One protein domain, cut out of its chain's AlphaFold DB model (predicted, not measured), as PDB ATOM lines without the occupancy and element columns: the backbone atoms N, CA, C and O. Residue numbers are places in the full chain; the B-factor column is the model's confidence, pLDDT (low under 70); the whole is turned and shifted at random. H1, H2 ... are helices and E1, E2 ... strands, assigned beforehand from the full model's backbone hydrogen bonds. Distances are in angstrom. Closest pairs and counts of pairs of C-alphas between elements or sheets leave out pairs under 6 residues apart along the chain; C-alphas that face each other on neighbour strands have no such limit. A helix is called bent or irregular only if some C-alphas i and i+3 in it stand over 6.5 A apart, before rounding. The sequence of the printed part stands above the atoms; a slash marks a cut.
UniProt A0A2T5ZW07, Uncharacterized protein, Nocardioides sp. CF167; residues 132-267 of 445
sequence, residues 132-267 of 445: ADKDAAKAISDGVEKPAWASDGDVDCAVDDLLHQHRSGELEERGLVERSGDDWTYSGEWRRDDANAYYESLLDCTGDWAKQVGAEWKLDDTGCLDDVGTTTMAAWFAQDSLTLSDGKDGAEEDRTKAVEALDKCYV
ATOM      1  N   ALA A 132     162.938 120.442 203.404       89.31
ATOM      2  CA  ALA A 132     162.833 119.126 202.783       89.31
ATOM      3  C   ALA A 132     162.318 119.190 201.337       89.31
ATOM      4  O   ALA A 132     162.778 118.417 200.507       89.31
ATOM      5  N   ASP A 133     161.393 120.108 201.029       93.19
ATOM      6  CA  ASP A 133     160.971 120.336 199.643       93.19
ATOM      7  C   ASP A 133     162.154 120.850 198.809       93.19
ATOM      8  O   ASP A 133     162.421 120.330 197.739       93.19
ATOM      9  N   LYS A 134     162.933 121.811 199.311       93.00
ATOM     10  CA  LYS A 134     164.096 122.336 198.572       93.00
ATOM     11  C   LYS A 134     165.174 121.285 198.321       93.00
ATOM     12  O   LYS A 134     165.771 121.280 197.249       93.00
ATOM     13  N   ASP A 135     165.420 120.407 199.288       93.75
ATOM     14  CA  ASP A 135     166.392 119.324 199.133       93.75
ATOM     15  C   ASP A 135     165.896 118.273 198.123       93.75
ATOM     16  O   ASP A 135     166.677 117.798 197.299       93.75
ATOM     17  N   ALA A 136     164.592 117.969 198.119       94.19
ATOM     18  CA  ALA A 136     163.976 117.110 197.108       94.19
ATOM     19  C   ALA A 136     163.986 117.752 195.710       94.19
ATOM     20  O   ALA A 136     164.339 117.086 194.741       94.19
ATOM     21  N   ALA A 137     163.669 119.048 195.605       95.81
ATOM     22  CA  ALA A 137     163.746 119.808 194.359       95.81
ATOM     23  C   ALA A 137     165.165 119.755 193.790       95.81
ATOM     24  O   ALA A 137     165.365 119.390 192.638       95.81
ATOM     25  N   LYS A 138     166.172 119.990 194.638       96.06
ATOM     26  CA  LYS A 138     167.572 119.866 194.241       96.06
ATOM     27  C   LYS A 138     167.919 118.463 193.738       96.06
ATOM     28  O   LYS A 138     168.601 118.345 192.726       96.06
ATOM     29  N   ALA A 139     167.458 117.415 194.420       96.50
ATOM     30  CA  ALA A 139     167.703 116.040 193.991       96.50
ATOM     31  C   ALA A 139     167.093 115.742 192.608       96.50
ATOM     32  O   ALA A 139     167.727 115.055 191.810       96.50
ATOM     33  N   ILE A 140     165.898 116.274 192.318       96.81
ATOM     34  CA  ILE A 140     165.246 116.137 191.008       96.81
ATOM     35  C   ILE A 140     165.986 116.968 189.955       96.81
ATOM     36  O   ILE A 140     166.384 116.395 188.949       96.81
ATOM     37  N   SER A 141     166.237 118.265 190.179       96.69
ATOM     38  CA  SER A 141     166.960 119.130 189.228       96.69
ATOM     39  C   SER A 141     168.349 118.592 188.875       96.69
ATOM     40  O   SER A 141     168.750 118.634 187.716       96.69
ATOM     41  N   ASP A 142     169.085 118.064 189.860       95.81
ATOM     42  CA  ASP A 142     170.417 117.490 189.638       95.81
ATOM     43  C   ASP A 142     170.354 116.133 188.897       95.81
ATOM     44  O   ASP A 142     171.358 115.695 188.331       95.81
ATOM     45  N   GLY A 143     169.209 115.438 188.941       94.94
ATOM     46  CA  GLY A 143     169.042 114.073 188.433       94.94
ATOM     47  C   GLY A 143     168.259 113.946 187.123       94.94
ATOM     48  O   GLY A 143     168.485 112.991 186.378       94.94
ATOM     49  N   VAL A 144     167.340 114.868 186.835       96.19
ATOM     50  CA  VAL A 144     166.526 114.870 185.614       96.19
ATOM     51  C   VAL A 144     167.373 115.294 184.414       96.19
ATOM     52  O   VAL A 144     168.167 116.231 184.487       96.19
ATOM     53  N   GLU A 145     167.226 114.590 183.291       95.25
ATOM     54  CA  GLU A 145     167.935 114.955 182.068       95.25
ATOM     55  C   GLU A 145     167.322 116.223 181.472       95.25
ATOM     56  O   GLU A 145     166.144 116.267 181.116       95.25
ATOM     57  N   LYS A 146     168.136 117.273 181.372       94.50
ATOM     58  CA  LYS A 146     167.711 118.548 180.810       94.50
ATOM     59  C   LYS A 146     167.680 118.486 179.275       94.50
ATOM     60  O   LYS A 146     168.722 118.209 178.674       94.50
ATOM     61  N   PRO A 147     166.560 118.853 178.626       95.25
ATOM     62  CA  PRO A 147     166.512 119.000 177.175       95.25
ATOM     63  C   PRO A 147     167.474 120.082 176.665       95.25
ATOM     64  O   PRO A 147     167.663 121.115 177.306       95.25
ATOM     65  N   ALA A 148     168.037 119.898 175.468       95.56
ATOM     66  CA  ALA A 148     168.987 120.849 174.878       95.56
ATOM     67  C   ALA A 148     168.409 122.264 174.667       95.56
ATOM     68  O   ALA A 148     169.149 123.247 174.715       95.56
ATOM     69  N   TRP A 149     167.089 122.368 174.480       95.56
ATOM     70  CA  TRP A 149     166.368 123.628 174.299       95.56
ATOM     71  C   TRP A 149     166.028 124.351 175.613       95.56
ATOM     72  O   TRP A 149     165.532 125.469 175.552       95.56
ATOM     73  N   ALA A 150     166.261 123.746 176.784       97.00
ATOM     74  CA  ALA A 150     165.895 124.325 178.077       97.00
ATOM     75  C   ALA A 150     167.122 124.808 178.869       97.00
ATOM     76  O   ALA A 150     168.226 124.252 178.781       97.00
ATOM     77  N   SER A 151     166.938 125.850 179.684       96.88
ATOM     78  CA  SER A 151     167.969 126.344 180.602       96.88
ATOM     79  C   SER A 151     167.936 125.614 181.956       96.88
ATOM     80  O   SER A 151     166.922 125.027 182.322       96.88
ATOM     81  N   ASP A 152     169.030 125.655 182.730       96.62
ATOM     82  CA  ASP A 152     169.019 125.098 184.101       96.62
ATOM     83  C   ASP A 152     167.988 125.824 184.985       96.62
ATOM     84  O   ASP A 152     167.338 125.210 185.823       96.62
ATOM     85  N   GLY A 153     167.781 127.125 184.743       96.81
ATOM     86  CA  GLY A 153     166.761 127.904 185.440       96.81
ATOM     87  C   GLY A 153     165.332 127.502 185.069       96.81
ATOM     88  O   GLY A 153     164.444 127.621 185.908       96.81
ATOM     89  N   ASP A 154     165.112 127.003 183.850       97.50
ATOM     90  CA  ASP A 154     163.799 126.520 183.411       97.50
ATOM     91  C   ASP A 154     163.478 125.198 184.116       97.50
ATOM     92  O   ASP A 154     162.370 125.014 184.615       97.50
ATOM     93  N   VAL A 155     164.477 124.311 184.226       97.81
ATOM     94  CA  VAL A 155     164.372 123.059 184.989       97.81
ATOM     95  C   VAL A 155     164.087 123.346 186.457       97.81
ATOM     96  O   VAL A 155     163.124 122.808 186.993       97.81
ATOM     97  N   ASP A 156     164.867 124.225 187.093       97.19
ATOM     98  CA  ASP A 156     164.653 124.596 188.496       97.19
ATOM     99  C   ASP A 156     163.255 125.190 188.721       97.19
ATOM    100  O   ASP A 156     162.589 124.850 189.697       97.19
ATOM    101  N   CYS A 157     162.777 126.025 187.795       97.12
ATOM    102  CA  CYS A 157     161.430 126.593 187.828       97.12
ATOM    103  C   CYS A 157     160.339 125.509 187.750       97.12
ATOM    104  O   CYS A 157     159.426 125.505 188.578       97.12
ATOM    105  N   ALA A 158     160.464 124.559 186.819       97.50
ATOM    106  CA  ALA A 158     159.502 123.471 186.642       97.50
ATOM    107  C   ALA A 158     159.478 122.501 187.833       97.50
ATOM    108  O   ALA A 158     158.417 122.053 188.271       97.50
ATOM    109  N   VAL A 159     160.652 122.187 188.394       97.38
ATOM    110  CA  VAL A 159     160.765 121.343 189.590       97.38
ATOM    111  C   VAL A 159     160.179 122.048 190.817       97.38
ATOM    112  O   VAL A 159     159.465 121.420 191.604       97.38
ATOM    113  N   ASP A 160     160.436 123.349 190.980       95.56
ATOM    114  CA  ASP A 160     159.847 124.142 192.061       95.56
ATOM    115  C   ASP A 160     158.313 124.161 191.968       95.56
ATOM    116  O   ASP A 160     157.639 124.058 192.997       95.56
ATOM    117  N   ASP A 161     157.742 124.275 190.769       94.94
ATOM    118  CA  ASP A 161     156.290 124.253 190.550       94.94
ATOM    119  C   ASP A 161     155.677 122.875 190.861       94.94
ATOM    120  O   ASP A 161     154.717 122.776 191.634       94.94
ATOM    121  N   LEU A 162     156.318 121.793 190.399       94.81
ATOM    122  CA  LEU A 162     155.943 120.417 190.743       94.81
ATOM    123  C   LEU A 162     155.903 120.210 192.271       94.81
ATOM    124  O   LEU A 162     154.977 119.598 192.816       94.81
ATOM    125  N   LEU A 163     156.882 120.768 192.989       94.00
ATOM    126  CA  LEU A 163     156.954 120.701 194.449       94.00
ATOM    127  C   LEU A 163     155.937 121.598 195.148       94.00
ATOM    128  O   LEU A 163     155.493 121.266 196.250       94.00
ATOM    129  N   HIS A 164     155.533 122.715 194.547       90.44
ATOM    130  CA  HIS A 164     154.423 123.501 195.078       90.44
ATOM    131  C   HIS A 164     153.107 122.725 195.009       90.44
ATOM    132  O   HIS A 164     152.314 122.822 195.954       90.44
ATOM    133  N   GLN A 165     152.910 121.942 193.944       89.88
ATOM    134  CA  GLN A 165     151.701 121.162 193.713       89.88
ATOM    135  C   GLN A 165     151.617 119.910 194.595       89.88
ATOM    136  O   GLN A 165     150.619 119.738 195.296       89.88
ATOM    137  N   HIS A 166     152.654 119.069 194.596       90.31
ATOM    138  CA  HIS A 166     152.612 117.752 195.246       90.31
ATOM    139  C   HIS A 166     153.367 117.698 196.581       90.31
ATOM    140  O   HIS A 166     153.006 116.927 197.463       90.31
ATOM    141  N   ARG A 167     154.351 118.578 196.815       91.50
ATOM    142  CA  ARG A 167     155.274 118.527 197.975       91.50
ATOM    143  C   ARG A 167     156.130 117.254 197.996       91.50
ATOM    144  O   ARG A 167     155.788 116.230 197.406       91.50
ATOM    145  N   SER A 168     157.256 117.288 198.710       90.81
ATOM    146  CA  SER A 168     158.209 116.166 198.691       90.81
ATOM    147  C   SER A 168     157.636 114.859 199.244       90.81
ATOM    148  O   SER A 168     157.955 113.793 198.732       90.81
ATOM    149  N   GLY A 169     156.744 114.927 200.240       91.31
ATOM    150  CA  GLY A 169     156.117 113.737 200.823       91.31
ATOM    151  C   GLY A 169     155.184 112.992 199.862       91.31
ATOM    152  O   GLY A 169     155.186 111.768 199.848       91.31
ATOM    153  N   GLU A 170     154.412 113.700 199.033       92.38
ATOM    154  CA  GLU A 170     153.550 113.039 198.042       92.38
ATOM    155  C   GLU A 170     154.384 112.465 196.894       92.38
ATOM    156  O   GLU A 170     154.117 111.360 196.435       92.38
ATOM    157  N   LEU A 171     155.432 113.173 196.460       92.81
ATOM    158  CA  LEU A 171     156.355 112.649 195.451       92.81
ATOM    159  C   LEU A 171     157.130 111.420 195.947       92.81
ATOM    160  O   LEU A 171     157.395 110.518 195.152       92.81
ATOM    161  N   GLU A 172     157.426 111.348 197.249       94.19
ATOM    162  CA  GLU A 172     157.964 110.147 197.897       94.19
ATOM    163  C   GLU A 172     156.974 108.978 197.817       94.19
ATOM    164  O   GLU A 172     157.316 107.893 197.354       94.19
ATOM    165  N   GLU A 173     155.709 109.205 198.188       92.69
ATOM    166  CA  GLU A 173     154.646 108.193 198.089       92.69
ATOM    167  C   GLU A 173     154.386 107.739 196.644       92.69
ATOM    168  O   GLU A 173     153.963 106.603 196.397       92.69
ATOM    169  N   ARG A 174     154.625 108.627 195.675       91.44
ATOM    170  CA  ARG A 174     154.476 108.350 194.243       91.44
ATOM    171  C   ARG A 174     155.705 107.689 193.626       91.44
ATOM    172  O   ARG A 174     155.561 107.148 192.532       91.44
ATOM    173  N   GLY A 175     156.827 107.651 194.351       92.25
ATOM    174  CA  GLY A 175     158.059 106.961 193.974       92.25
ATOM    175  C   GLY A 175     159.018 107.780 193.113       92.25
ATOM    176  O   GLY A 175     159.973 107.211 192.598       92.25
ATOM    177  N   LEU A 176     158.796 109.089 192.946       94.94
ATOM    178  CA  LEU A 176     159.672 109.956 192.142       94.94
ATOM    179  C   LEU A 176     160.970 110.320 192.881       94.94
ATOM    180  O   LEU A 176     162.030 110.515 192.284       94.94
ATOM    181  N   VAL A 177     160.878 110.416 194.205       95.81
ATOM    182  CA  VAL A 177     162.011 110.656 195.096       95.81
ATOM    183  C   VAL A 177     161.978 109.672 196.253       95.81
ATOM    184  O   VAL A 177     160.919 109.225 196.674       95.81
ATOM    185  N   GLU A 178     163.141 109.353 196.797       94.38
ATOM    186  CA  GLU A 178     163.280 108.507 197.975       94.38
ATOM    187  C   GLU A 178     164.006 109.267 199.076       94.38
ATOM    188  O   GLU A 178     165.028 109.921 198.834       94.38
ATOM    189  N   ARG A 179     163.503 109.153 200.306       92.88
ATOM    190  CA  ARG A 179     164.135 109.750 201.477       92.88
ATOM    191  C   ARG A 179     164.941 108.717 202.257       92.88
ATOM    192  O   ARG A 179     164.406 107.743 202.783       92.88
ATOM    193  N   SER A 180     166.234 108.978 202.421       90.44
ATOM    194  CA  SER A 180     167.145 108.177 203.243       90.44
ATOM    195  C   SER A 180     167.695 109.015 204.395       90.44
ATOM    196  O   SER A 180     168.744 109.645 204.299       90.44
ATOM    197  N   GLY A 181     166.980 109.029 205.524       88.69
ATOM    198  CA  GLY A 181     167.331 109.887 206.659       88.69
ATOM    199  C   GLY A 181     166.986 111.350 206.376       88.69
ATOM    200  O   GLY A 181     165.804 111.692 206.289       88.69
ATOM    201  N   ASP A 182     168.007 112.198 206.253       86.06
ATOM    202  CA  ASP A 182     167.858 113.614 205.885       86.06
ATOM    203  C   ASP A 182     168.172 113.879 204.400       86.06
ATOM    204  O   ASP A 182     167.944 114.989 203.928       86.06
ATOM    205  N   ASP A 183     168.626 112.861 203.658       91.25
ATOM    206  CA  ASP A 183     168.984 112.975 202.243       91.25
ATOM    207  C   ASP A 183     167.826 112.540 201.329       91.25
ATOM    208  O   ASP A 183     167.084 111.601 201.643       91.25
ATOM    209  N   TRP A 184     167.709 113.198 200.172       95.25
ATOM    210  CA  TRP A 184     166.747 112.887 199.112       95.25
ATOM    211  C   TRP A 184     167.470 112.387 197.865       95.25
ATOM    212  O   TRP A 184     168.512 112.918 197.488       95.25
ATOM    213  N   THR A 185     166.920 111.362 197.218       95.62
ATOM    214  CA  THR A 185     167.451 110.794 195.971       95.62
ATOM    215  C   THR A 185     166.354 110.757 194.915       95.62
ATOM    216  O   THR A 185     165.241 110.339 195.207       95.62
ATOM    217  N   TYR A 186     166.661 111.190 193.695       96.25
ATOM    218  CA  TYR A 186     165.766 111.075 192.544       96.25
ATOM    219  C   TYR A 186     165.777 109.644 191.993       96.25
ATOM    220  O   TYR A 186     166.850 109.071 191.788       96.25
ATOM    221  N   SER A 187     164.596 109.060 191.773       94.19
ATOM    222  CA  SER A 187     164.459 107.662 191.344       94.19
ATOM    223  C   SER A 187     164.570 107.474 189.827       94.19
ATOM    224  O   SER A 187     164.963 106.401 189.373       94.19
ATOM    225  N   GLY A 188     164.231 108.501 189.040       92.62
ATOM    226  CA  GLY A 188     164.123 108.403 187.581       92.62
ATOM    227  C   GLY A 188     162.795 107.838 187.067       92.62
ATOM    228  O   GLY A 188     162.577 107.840 185.856       92.62
ATOM    229  N   GLU A 189     161.906 107.379 187.953       93.56
ATOM    230  CA  GLU A 189     160.607 106.815 187.588       93.56
ATOM    231  C   GLU A 189     159.486 107.822 187.844       93.56
ATOM    232  O   GLU A 189     159.229 108.234 188.975       93.56
ATOM    233  N   TRP A 190     158.786 108.200 186.779       94.62
ATOM    234  CA  TRP A 190     157.716 109.188 186.831       94.62
ATOM    235  C   TRP A 190     156.353 108.529 186.736       94.62
ATOM    236  O   TRP A 190     156.176 107.524 186.052       94.62
ATOM    237  N   ARG A 191     155.341 109.104 187.377       93.06
ATOM    238  CA  ARG A 191     153.953 108.847 186.970       93.06
ATOM    239  C   ARG A 191     153.615 109.753 185.798       93.06
ATOM    240  O   ARG A 191     154.091 110.885 185.760       93.06
ATOM    241  N   ARG A 192     152.772 109.291 184.875       91.94
ATOM    242  CA  ARG A 192     152.402 110.042 183.670       91.94
ATOM    243  C   ARG A 192     151.897 111.447 183.989       91.94
ATOM    244  O   ARG A 192     152.344 112.402 183.369       91.94
ATOM    245  N   ASP A 193     151.008 111.579 184.972       91.31
ATOM    246  CA  ASP A 193     150.440 112.884 185.334       91.31
ATOM    247  C   ASP A 193     151.518 113.857 185.856       91.31
ATOM    248  O   ASP A 193     151.465 115.043 185.545       91.31
ATOM    249  N   ASP A 194     152.527 113.353 186.578       94.06
ATOM    250  CA  ASP A 194     153.629 114.166 187.117       94.06
ATOM    251  C   ASP A 194     154.632 114.545 186.025       94.06
ATOM    252  O   ASP A 194     155.114 115.672 185.993       94.06
ATOM    253  N   ALA A 195     154.916 113.619 185.104       95.25
ATOM    254  CA  ALA A 195     155.769 113.875 183.947       95.25
ATOM    255  C   ALA A 195     155.149 114.926 183.016       95.25
ATOM    256  O   ALA A 195     155.838 115.841 182.568       95.25
ATOM    257  N   ASN A 196     153.840 114.821 182.763       94.31
ATOM    258  CA  ASN A 196     153.105 115.796 181.966       94.31
ATOM    259  C   ASN A 196     153.110 117.167 182.652       94.31
ATOM    260  O   ASN A 196     153.467 118.147 182.009       94.31
ATOM    261  N   ALA A 197     152.791 117.233 183.951       94.62
ATOM    262  CA  ALA A 197     152.805 118.489 184.706       94.62
ATOM    263  C   ALA A 197     154.201 119.134 184.735       94.62
ATOM    264  O   ALA A 197     154.331 120.341 184.542       94.62
ATOM    265  N   TYR A 198     155.254 118.328 184.910       97.12
ATOM    266  CA  TYR A 198     156.635 118.800 184.854       97.12
ATOM    267  C   TYR A 198     156.970 119.427 183.498       97.12
ATOM    268  O   TYR A 198     157.476 120.547 183.464       97.12
ATOM    269  N   TYR A 199     156.672 118.755 182.381       97.38
ATOM    270  CA  TYR A 199     156.962 119.321 181.062       97.38
ATOM    271  C   TYR A 199     156.055 120.495 180.694       97.38
ATOM    272  O   TYR A 199     156.527 121.410 180.028       97.38
ATOM    273  N   GLU A 200     154.793 120.521 181.131       96.44
ATOM    274  CA  GLU A 200     153.936 121.704 180.970       96.44
ATOM    275  C   GLU A 200     154.566 122.911 181.668       96.44
ATOM    276  O   GLU A 200     154.743 123.960 181.049       96.44
ATOM    277  N   SER A 201     154.995 122.729 182.920       97.12
ATOM    278  CA  SER A 201     155.664 123.773 183.694       97.12
ATOM    279  C   SER A 201     157.006 124.170 183.078       97.12
ATOM    280  O   SER A 201     157.315 125.353 182.988       97.12
ATOM    281  N   LEU A 202     157.784 123.212 182.560       97.69
ATOM    282  CA  LEU A 202     159.047 123.491 181.874       97.69
ATOM    283  C   LEU A 202     158.840 124.383 180.649       97.69
ATOM    284  O   LEU A 202     159.527 125.391 180.504       97.69
ATOM    285  N   LEU A 203     157.868 124.049 179.798       97.00
ATOM    286  CA  LEU A 203     157.529 124.851 178.622       97.00
ATOM    287  C   LEU A 203     157.052 126.262 179.020       97.00
ATOM    288  O   LEU A 203     157.466 127.250 178.407       97.00
ATOM    289  N   ASP A 204     156.248 126.381 180.078       95.69
ATOM    290  CA  ASP A 204     155.790 127.676 180.593       95.69
ATOM    291  C   ASP A 204     156.941 128.509 181.193       95.69
ATOM    292  O   ASP A 204     157.049 129.710 180.921       95.69
ATOM    293  N   CYS A 205     157.843 127.882 181.954       96.00
ATOM    294  CA  CYS A 205     159.023 128.512 182.552       96.00
ATOM    295  C   CYS A 205     160.009 129.025 181.491       96.00
ATOM    296  O   CYS A 205     160.616 130.084 181.672       96.00
ATOM    297  N   THR A 206     160.132 128.324 180.362       95.62
ATOM    298  CA  THR A 206     160.969 128.735 179.227       95.62
ATOM    299  C   THR A 206     160.419 129.987 178.510       95.62
ATOM    300  O   THR A 206     161.184 130.723 177.878       95.62
ATOM    301  N   GLY A 207     159.112 130.271 178.610       85.94
ATOM    302  CA  GLY A 207     158.433 131.493 178.143       85.94
ATOM    303  C   GLY A 207     158.271 131.647 176.620       85.94
ATOM    304  O   GLY A 207     157.207 132.038 176.153       85.94
ATOM    305  N   ASP A 208     159.311 131.331 175.845       92.69
ATOM    306  CA  ASP A 208     159.353 131.313 174.372       92.69
ATOM    307  C   ASP A 208     159.662 129.878 173.878       92.69
ATOM    308  O   ASP A 208     160.440 129.670 172.942       92.69
ATOM    309  N   TRP A 209     159.101 128.861 174.547       95.75
ATOM    310  CA  TRP A 209     159.468 127.453 174.341       95.75
ATOM    311  C   TRP A 209     159.355 127.011 172.881       95.75
ATOM    312  O   TRP A 209     160.261 126.347 172.386       95.75
ATOM    313  N   ALA A 210     158.320 127.447 172.155       96.62
ATOM    314  CA  ALA A 210     158.127 127.100 170.749       96.62
ATOM    315  C   ALA A 210     159.304 127.567 169.879       96.62
ATOM    316  O   ALA A 210     159.741 126.852 168.980       96.62
ATOM    317  N   LYS A 211     159.898 128.729 170.189       96.06
ATOM    318  CA  LYS A 211     161.104 129.204 169.497       96.06
ATOM    319  C   LYS A 211     162.340 128.393 169.856       96.06
ATOM    320  O   LYS A 211     163.167 128.159 168.981       96.06
ATOM    321  N   GLN A 212     162.488 127.991 171.119       96.12
ATOM    322  CA  GLN A 212     163.653 127.215 171.558       96.12
ATOM    323  C   GLN A 212     163.609 125.787 171.004       96.12
ATOM    324  O   GLN A 212     164.582 125.333 170.407       96.12
ATOM    325  N   VAL A 213     162.452 125.126 171.108       96.00
ATOM    326  CA  VAL A 213     162.197 123.813 170.503       96.00
ATOM    327  C   VAL A 213     162.337 123.895 168.989       96.00
ATOM    328  O   VAL A 213     163.048 123.085 168.408       96.00
ATOM    329  N   GLY A 214     161.738 124.896 168.339       95.25
ATOM    330  CA  GLY A 214     161.871 125.080 166.896       95.25
ATOM    331  C   GLY A 214     163.314 125.308 166.451       95.25
ATOM    332  O   GLY A 214     163.732 124.732 165.455       95.25
ATOM    333  N   ALA A 215     164.113 126.069 167.199       94.69
ATOM    334  CA  ALA A 215     165.532 126.240 166.893       94.69
ATOM    335  C   ALA A 215     166.319 124.923 167.017       94.69
ATOM    336  O   ALA A 215     167.113 124.608 166.131       94.69
ATOM    337  N   GLU A 216     166.075 124.144 168.075       94.62
ATOM    338  CA  GLU A 216     166.697 122.828 168.284       94.62
ATOM    339  C   GLU A 216     166.298 121.834 167.184       94.62
ATOM    340  O   GLU A 216     167.131 121.124 166.622       94.62
ATOM    341  N   TRP A 217     165.019 121.832 166.818       93.88
ATOM    342  CA  TRP A 217     164.438 120.976 165.784       93.88
ATOM    343  C   TRP A 217     164.626 121.513 164.363       93.88
ATOM    344  O   TRP A 217     164.184 120.872 163.411       93.88
ATOM    345  N   LYS A 218     165.297 122.665 164.209       92.44
ATOM    346  CA  LYS A 218     165.493 123.389 162.943       92.44
ATOM    347  C   LYS A 218     164.185 123.622 162.166       92.44
ATOM    348  O   LYS A 218     164.152 123.495 160.945       92.44
ATOM    349  N   LEU A 219     163.108 123.941 162.874       91.06
ATOM    350  CA  LEU A 219     161.814 124.283 162.296       91.06
ATOM    351  C   LEU A 219     161.765 125.775 161.958       91.06
ATOM    352  O   LEU A 219     162.021 126.623 162.814       91.06
ATOM    353  N   ASP A 220     161.390 126.089 160.719       86.81
ATOM    354  CA  ASP A 220     161.273 127.473 160.247       86.81
ATOM    355  C   ASP A 220     160.001 128.170 160.765       86.81
ATOM    356  O   ASP A 220     160.015 129.370 161.051       86.81
ATOM    357  N   ASP A 221     158.900 127.424 160.908       89.44
ATOM    358  CA  ASP A 221     157.631 127.928 161.434       89.44
ATOM    359  C   ASP A 221     157.422 127.462 162.874       89.44
ATOM    360  O   ASP A 221     157.111 126.305 163.133       89.44
ATOM    361  N   THR A 222     157.576 128.370 163.830       93.25
ATOM    362  CA  THR A 222     157.341 128.086 165.257       93.25
ATOM    363  C   THR A 222     155.896 128.335 165.675       93.25
ATOM    364  O   THR A 222     155.493 127.877 166.738       93.25
ATOM    365  N   GLY A 223     155.093 128.992 164.828       92.75
ATOM    366  CA  GLY A 223     153.687 129.265 165.110       92.75
ATOM    367  C   GLY A 223     152.841 127.996 165.141       92.75
ATOM    368  O   GLY A 223     151.909 127.910 165.934       92.75
ATOM    369  N   CYS A 224     153.196 126.971 164.358       92.38
ATOM    370  CA  CYS A 224     152.500 125.695 164.494       92.38
ATOM    371  C   CYS A 224     152.765 125.020 165.856       92.38
ATOM    372  O   CYS A 224     151.834 124.444 166.414       92.38
ATOM    373  N   LEU A 225     153.971 125.088 166.433       94.75
ATOM    374  CA  LEU A 225     154.197 124.520 167.772       94.75
ATOM    375  C   LEU A 225     153.242 125.146 168.802       94.75
ATOM    376  O   LEU A 225     152.668 124.423 169.617       94.75
ATOM    377  N   ASP A 226     152.999 126.456 168.705       92.62
ATOM    378  CA  ASP A 226     152.001 127.142 169.534       92.62
ATOM    379  C   ASP A 226     150.570 126.617 169.279       92.62
ATOM    380  O   ASP A 226     149.805 126.443 170.230       92.62
ATOM    381  N   ASP A 227     150.213 126.317 168.023       92.81
ATOM    382  CA  ASP A 227     148.909 125.742 167.651       92.81
ATOM    383  C   ASP A 227     148.728 124.287 168.132       92.81
ATOM    384  O   ASP A 227     147.609 123.893 168.475       92.81
ATOM    385  N   VAL A 228     149.802 123.486 168.169       94.31
ATOM    386  CA  VAL A 228     149.799 122.144 168.788       94.31
ATOM    387  C   VAL A 228     149.572 122.271 170.296       94.31
ATOM    388  O   VAL A 228     148.777 121.525 170.868       94.31
ATOM    389  N   GLY A 229     150.214 123.262 170.918       94.31
ATOM    390  CA  GLY A 229     149.955 123.693 172.284       94.31
ATOM    391  C   GLY A 229     150.781 122.976 173.354       94.31
ATOM    392  O   GLY A 229     151.195 121.822 173.211       94.31
ATOM    393  N   THR A 230     150.976 123.679 174.473       94.69
ATOM    394  CA  THR A 230     151.832 123.270 175.597       94.69
ATOM    395  C   THR A 230     151.480 121.887 176.144       94.69
ATOM    396  O   THR A 230     152.358 121.043 176.253       94.69
ATOM    397  N   THR A 231     150.203 121.612 176.426       94.06
ATOM    398  CA  THR A 231     149.762 120.323 176.994       94.06
ATOM    399  C   THR A 231     150.089 119.137 176.093       94.06
ATOM    400  O   THR A 231     150.577 118.106 176.553       94.06
ATOM    401  N   THR A 232     149.838 119.270 174.789       95.31
ATOM    402  CA  THR A 232     150.090 118.193 173.827       95.31
ATOM    403  C   THR A 232     151.588 117.947 173.657       95.31
ATOM    404  O   THR A 232     152.020 116.795 173.666       95.31
ATOM    405  N   MET A 233     152.390 119.012 173.578       96.12
ATOM    406  CA  MET A 233     153.846 118.889 173.500       96.12
ATOM    407  C   MET A 233     154.461 118.352 174.794       96.12
ATOM    408  O   MET A 233     155.354 117.510 174.735       96.12
ATOM    409  N   ALA A 234     153.959 118.765 175.957       95.44
ATOM    410  CA  ALA A 234     154.419 118.266 177.245       95.44
ATOM    411  C   ALA A 234     154.202 116.758 177.384       95.44
ATOM    412  O   ALA A 234     155.119 116.038 177.775       95.44
ATOM    413  N   ALA A 235     153.024 116.265 176.988       93.69
ATOM    414  CA  ALA A 235     152.733 114.836 176.996       93.69
ATOM    415  C   ALA A 235     153.631 114.039 176.036       93.69
ATOM    416  O   ALA A 235     153.955 112.884 176.318       93.69
ATOM    417  N   TRP A 236     154.051 114.642 174.918       95.44
ATOM    418  CA  TRP A 236     155.025 114.042 174.009       95.44
ATOM    419  C   TRP A 236     156.418 113.960 174.647       95.44
ATOM    420  O   TRP A 236     156.979 112.868 174.729       95.44
ATOM    421  N   PHE A 237     156.942 115.077 175.171       95.75
ATOM    422  CA  PHE A 237     158.263 115.119 175.811       95.75
ATOM    423  C   PHE A 237     158.348 114.197 177.031       95.75
ATOM    424  O   PHE A 237     159.325 113.466 177.181       95.75
ATOM    425  N   ALA A 238     157.301 114.167 177.859       93.94
ATOM    426  CA  ALA A 238     157.193 113.281 179.015       93.94
ATOM    427  C   ALA A 238     157.436 111.811 178.655       93.94
ATOM    428  O   ALA A 238     158.040 111.069 179.422       93.94
ATOM    429  N   GLN A 239     156.985 111.383 177.479       92.06
ATOM    430  CA  GLN A 239     157.112 109.998 177.034       92.06
ATOM    431  C   GLN A 239     158.389 109.714 176.270       92.06
ATOM    432  O   GLN A 239     158.878 108.586 176.298       92.06
ATOM    433  N   ASP A 240     158.880 110.710 175.542       92.56
ATOM    434  CA  ASP A 240     160.097 110.583 174.758       92.56
ATOM    435  C   ASP A 240     161.341 110.602 175.658       92.56
ATOM    436  O   ASP A 240     162.292 109.859 175.429       92.56
ATOM    437  N   SER A 241     161.311 111.409 176.723       93.12
ATOM    438  CA  SER A 241     162.483 111.706 177.553       93.12
ATOM    439  C   SER A 241     162.481 111.050 178.940       93.12
ATOM    440  O   SER A 241     163.550 110.906 179.529       93.12
ATOM    441  N   LEU A 242     161.327 110.640 179.490       93.25
ATOM    442  CA  LEU A 242     161.249 110.090 180.854       93.25
ATOM    443  C   LEU A 242     160.777 108.635 180.887       93.25
ATOM    444  O   LEU A 242     160.081 108.134 180.005       93.25
ATOM    445  N   THR A 243     161.143 107.941 181.967       92.38
ATOM    446  CA  THR A 243     160.667 106.579 182.237       92.38
ATOM    447  C   THR A 243     159.376 106.634 183.051       92.38
ATOM    448  O   THR A 243     159.383 107.078 184.197       92.38
ATOM    449  N   LEU A 244     158.267 106.166 182.467       92.00
ATOM    450  CA  LEU A 244     156.947 106.169 183.109       92.00
ATOM    451  C   LEU A 244     156.642 104.853 183.850       92.00
ATOM    452  O   LEU A 244     156.886 103.761 183.333       92.00
ATOM    453  N   SER A 245     156.055 104.968 185.040       88.25
ATOM    454  CA  SER A 245     155.785 103.879 185.992       88.25
ATOM    455  C   SER A 245     154.362 103.301 185.910       88.25
ATOM    456  O   SER A 245     154.140 102.152 186.291       88.25
ATOM    457  N   ASP A 246     153.386 104.052 185.392       81.31
ATOM    458  CA  ASP A 246     151.946 103.748 185.442       81.31
ATOM    459  C   ASP A 246     151.363 103.083 184.175       81.31
ATOM    460  O   ASP A 246     150.149 102.915 184.051       81.31
ATOM    461  N   GLY A 247     152.224 102.572 183.289       65.00
ATOM    462  CA  GLY A 247     151.838 101.771 182.119       65.00
ATOM    463  C   GLY A 247     151.733 102.573 180.817       65.00
ATOM    464  O   GLY A 247     151.594 103.791 180.818       65.00
ATOM    465  N   LYS A 248     151.858 101.880 179.676       67.44
ATOM    466  CA  LYS A 248     152.124 102.514 178.370       67.44
ATOM    467  C   LYS A 248     150.881 102.955 177.595       67.44
ATOM    468  O   LYS A 248     150.998 103.869 176.795       67.44
ATOM    469  N   ASP A 249     149.714 102.363 177.839       74.50
ATOM    470  CA  ASP A 249     148.559 102.508 176.937       74.50
ATOM    471  C   ASP A 249     148.033 103.954 176.848       74.50
ATOM    472  O   ASP A 249     147.806 104.472 175.759       74.50
ATOM    473  N   GLY A 250     147.858 104.628 177.992       73.81
ATOM    474  CA  GLY A 250     147.385 106.018 178.022       73.81
ATOM    475  C   GLY A 250     148.453 107.026 177.598       73.81
ATOM    476  O   GLY A 250     148.128 108.081 177.069       73.81
ATOM    477  N   ALA A 251     149.725 106.703 177.825       79.69
ATOM    478  CA  ALA A 251     150.841 107.488 177.328       79.69
ATOM    479  C   ALA A 251     150.870 107.418 175.789       79.69
ATOM    480  O   ALA A 251     150.765 108.439 175.114       79.69
ATOM    481  N   GLU A 252     150.870 106.213 175.225       85.44
ATOM    482  CA  GLU A 252     150.936 105.995 173.781       85.44
ATOM    483  C   GLU A 252     149.848 106.765 173.015       85.44
ATOM    484  O   GLU A 252     150.157 107.394 172.006       85.44
ATOM    485  N   GLU A 253     148.614 106.827 173.536       88.06
ATOM    486  CA  GLU A 253     147.538 107.637 172.948       88.06
ATOM    487  C   GLU A 253     147.879 109.139 172.889       88.06
ATOM    488  O   GLU A 253     147.677 109.784 171.855       88.06
ATOM    489  N   ASP A 254     148.400 109.708 173.978       87.12
ATOM    490  CA  ASP A 254     148.757 111.129 174.043       87.12
ATOM    491  C   ASP A 254     149.933 111.452 173.107       87.12
ATOM    492  O   ASP A 254     149.910 112.465 172.403       87.12
ATOM    493  N   ARG A 255     150.917 110.546 173.007       90.19
ATOM    494  CA  ARG A 255     152.031 110.684 172.058       90.19
ATOM    495  C   ARG A 255     151.557 110.585 170.617       90.19
ATOM    496  O   ARG A 255     152.002 111.382 169.798       90.19
ATOM    497  N   THR A 256     150.649 109.663 170.293       92.88
ATOM    498  CA  THR A 256     150.068 109.571 168.947       92.88
ATOM    499  C   THR A 256     149.345 110.859 168.569       92.88
ATOM    500  O   THR A 256     149.581 111.366 167.479       92.88
ATOM    501  N   LYS A 257     148.541 111.448 169.464       92.31
ATOM    502  CA  LYS A 257     147.870 112.734 169.195       92.31
ATOM    503  C   LYS A 257     148.862 113.868 168.946       92.31
ATOM    504  O   LYS A 257     148.635 114.682 168.055       92.31
ATOM    505  N   ALA A 258     149.943 113.926 169.722       94.00
ATOM    506  CA  ALA A 258     150.983 114.931 169.530       94.00
ATOM    507  C   ALA A 258     151.707 114.756 168.191       94.00
ATOM    508  O   ALA A 258     151.861 115.726 167.455       94.00
ATOM    509  N   VAL A 259     152.069 113.519 167.837       95.69
ATOM    510  CA  VAL A 259     152.662 113.203 166.531       95.69
ATOM    511  C   VAL A 259     151.699 113.549 165.395       95.69
ATOM    512  O   VAL A 259     152.111 114.213 164.457       95.69
ATOM    513  N   GLU A 260     150.412 113.202 165.485       95.62
ATOM    514  CA  GLU A 260     149.415 113.567 164.466       95.62
ATOM    515  C   GLU A 260     149.269 115.090 164.299       95.62
ATOM    516  O   GLU A 260     149.091 115.582 163.182       95.62
ATOM    517  N   ALA A 261     149.342 115.847 165.398       94.94
ATOM    518  CA  ALA A 261     149.278 117.303 165.369       94.94
ATOM    519  C   ALA A 261     150.539 117.922 164.737       94.94
ATOM    520  O   ALA A 261     150.415 118.799 163.881       94.94
ATOM    521  N   LEU A 262     151.726 117.421 165.100       95.38
ATOM    522  CA  LEU A 262     153.006 117.817 164.503       95.38
ATOM    523  C   LEU A 262     153.063 117.460 163.012       95.38
ATOM    524  O   LEU A 262     153.425 118.298 162.186       95.38
ATOM    525  N   ASP A 263     152.631 116.251 162.650       95.31
ATOM    526  CA  ASP A 263     152.599 115.768 161.271       95.31
ATOM    527  C   ASP A 263     151.719 116.653 160.398       95.31
ATOM    528  O   ASP A 263     152.123 117.081 159.320       95.31
ATOM    529  N   LYS A 264     150.526 117.002 160.885       94.25
ATOM    530  CA  LYS A 264     149.600 117.867 160.152       94.25
ATOM    531  C   LYS A 264     150.202 119.230 159.793       94.25
ATOM    532  O   LYS A 264     149.752 119.840 158.823       94.25
ATOM    533  N   CYS A 265     151.162 119.715 160.571       91.31
ATOM    534  CA  CYS A 265     151.806 120.993 160.316       91.31
ATOM    535  C   CYS A 265     153.073 120.904 159.482       91.31
ATOM    536  O   CYS A 265     153.283 121.746 158.615       91.31
ATOM    537  N   TYR A 266     153.942 119.953 159.810       91.75
ATOM    538  CA  TYR A 266     155.332 119.981 159.362       91.75
ATOM    539  C   TYR A 266     155.675 118.858 158.398       91.75
ATOM    540  O   TYR A 266     156.663 118.970 157.670       91.75
ATOM    541  N   VAL A 267     154.905 117.766 158.414       92.06
ATOM    542  CA  VAL A 267     155.158 116.643 157.519       92.06
ATOM    543  C   VAL A 267     154.697 117.030 156.126       92.06
ATOM    544  O   VAL A 267     153.512 117.026 155.794       92.06
TER     545      VAL A 267
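Overview. This is residues 132 to 267 of the 445 residues of an uncharacterized protein of Nocardioides sp. CF167 (UniProt A0A2T5ZW07). This is an elongated, mostly helical body in which H3 and H6 cross in the middle. At one end H1 and the kinked H2 pack with the small strand hairpin E1 and E2; towards the other end lie H4, H5 and the long H7. The printed part has 136 residues, with seven named helices and two named strands in the order H1, H2, E1, E2, H3, H4, H5, H6, H7; the sheet E1 - E2 is antiparallel. The whole is compact, with a radius of gyration of the C-alphas of 15.2 A, and spans 51 by 32 by 20 A.

Along the chain. H1, residues 132 to 143, begins at C-alpha 132 (162.833, 119.126, 202.783) and is 16.4 A long. H2, residues 152 to 174, is 24.4 A from first to last C-alpha; it is irregular, with C-alphas 165 and 168 9.6 A apart, and has a kink of 87 degrees near residue 167. E1 is residues 177 to 180, 9.9 A, and E2 residues 183 to 186, 10.4 A. H3, residues 192 to 206, is 21.0 A long and begins at C-alpha 192 (152.402, 110.042, 183.670). H4 is residues 209 to 216, 10.5 A, H5 residues 223 to 228, 8.9 A, and H6 residues 230 to 241, 15.8 A. H7, residues 249 to 266, is 25.7 A long and ends at C-alpha 266 (155.332, 119.981, 159.362).

Arrangement. H1 touches H2 at a steep tilt of 59 degrees, closest at the C-alphas of Asp 133 and Ser 168, 5.1 A. The closest C-alphas of H1 and E2 are Ile 140 and Tyr 186, 5.3 A. In the hairpin E1 and E2, N 178 and O 185 are 2.8 A apart, within hydrogen-bond range. H2, with residues 154 to 162 alone, touches H3 at a shallow tilt of 24 degrees, opposite ways, closest at the C-alphas of Ala 158 and Leu 202, 4.8 A. H3 touches H6 at a steep tilt of 65 degrees, closest at the C-alphas of Tyr 199 and Ala 234, 4.7 A. H6 touches H7, residues 251 to 259 alone, closest at the C-alphas of Trp 236 and Arg 255, 4.9 A. H5 touches H7, residues 258 to 265 alone, at a shallow tilt of 27 degrees, closest at the C-alphas of Val 228 and Ala 261, 5.9 A. H4 touches H5, closest at the C-alphas of Ala 210 and Leu 225, 5.6 A. H1 and H7 are apart. Every O i to N i+4 pair is within hydrogen-bond range in H1, H3, H4 and H5; in H2 it is 16 of 19, in H6 7 of 8, in H7 12 of 14.

Size, cuts and confidence. The two C-alphas farthest apart are those of Gly 181 and Val 267, 51.1 A. The printed part has no cut and no long link. Mean pLDDT of the printed part is 93.0; residues 247 to 248 are under 70.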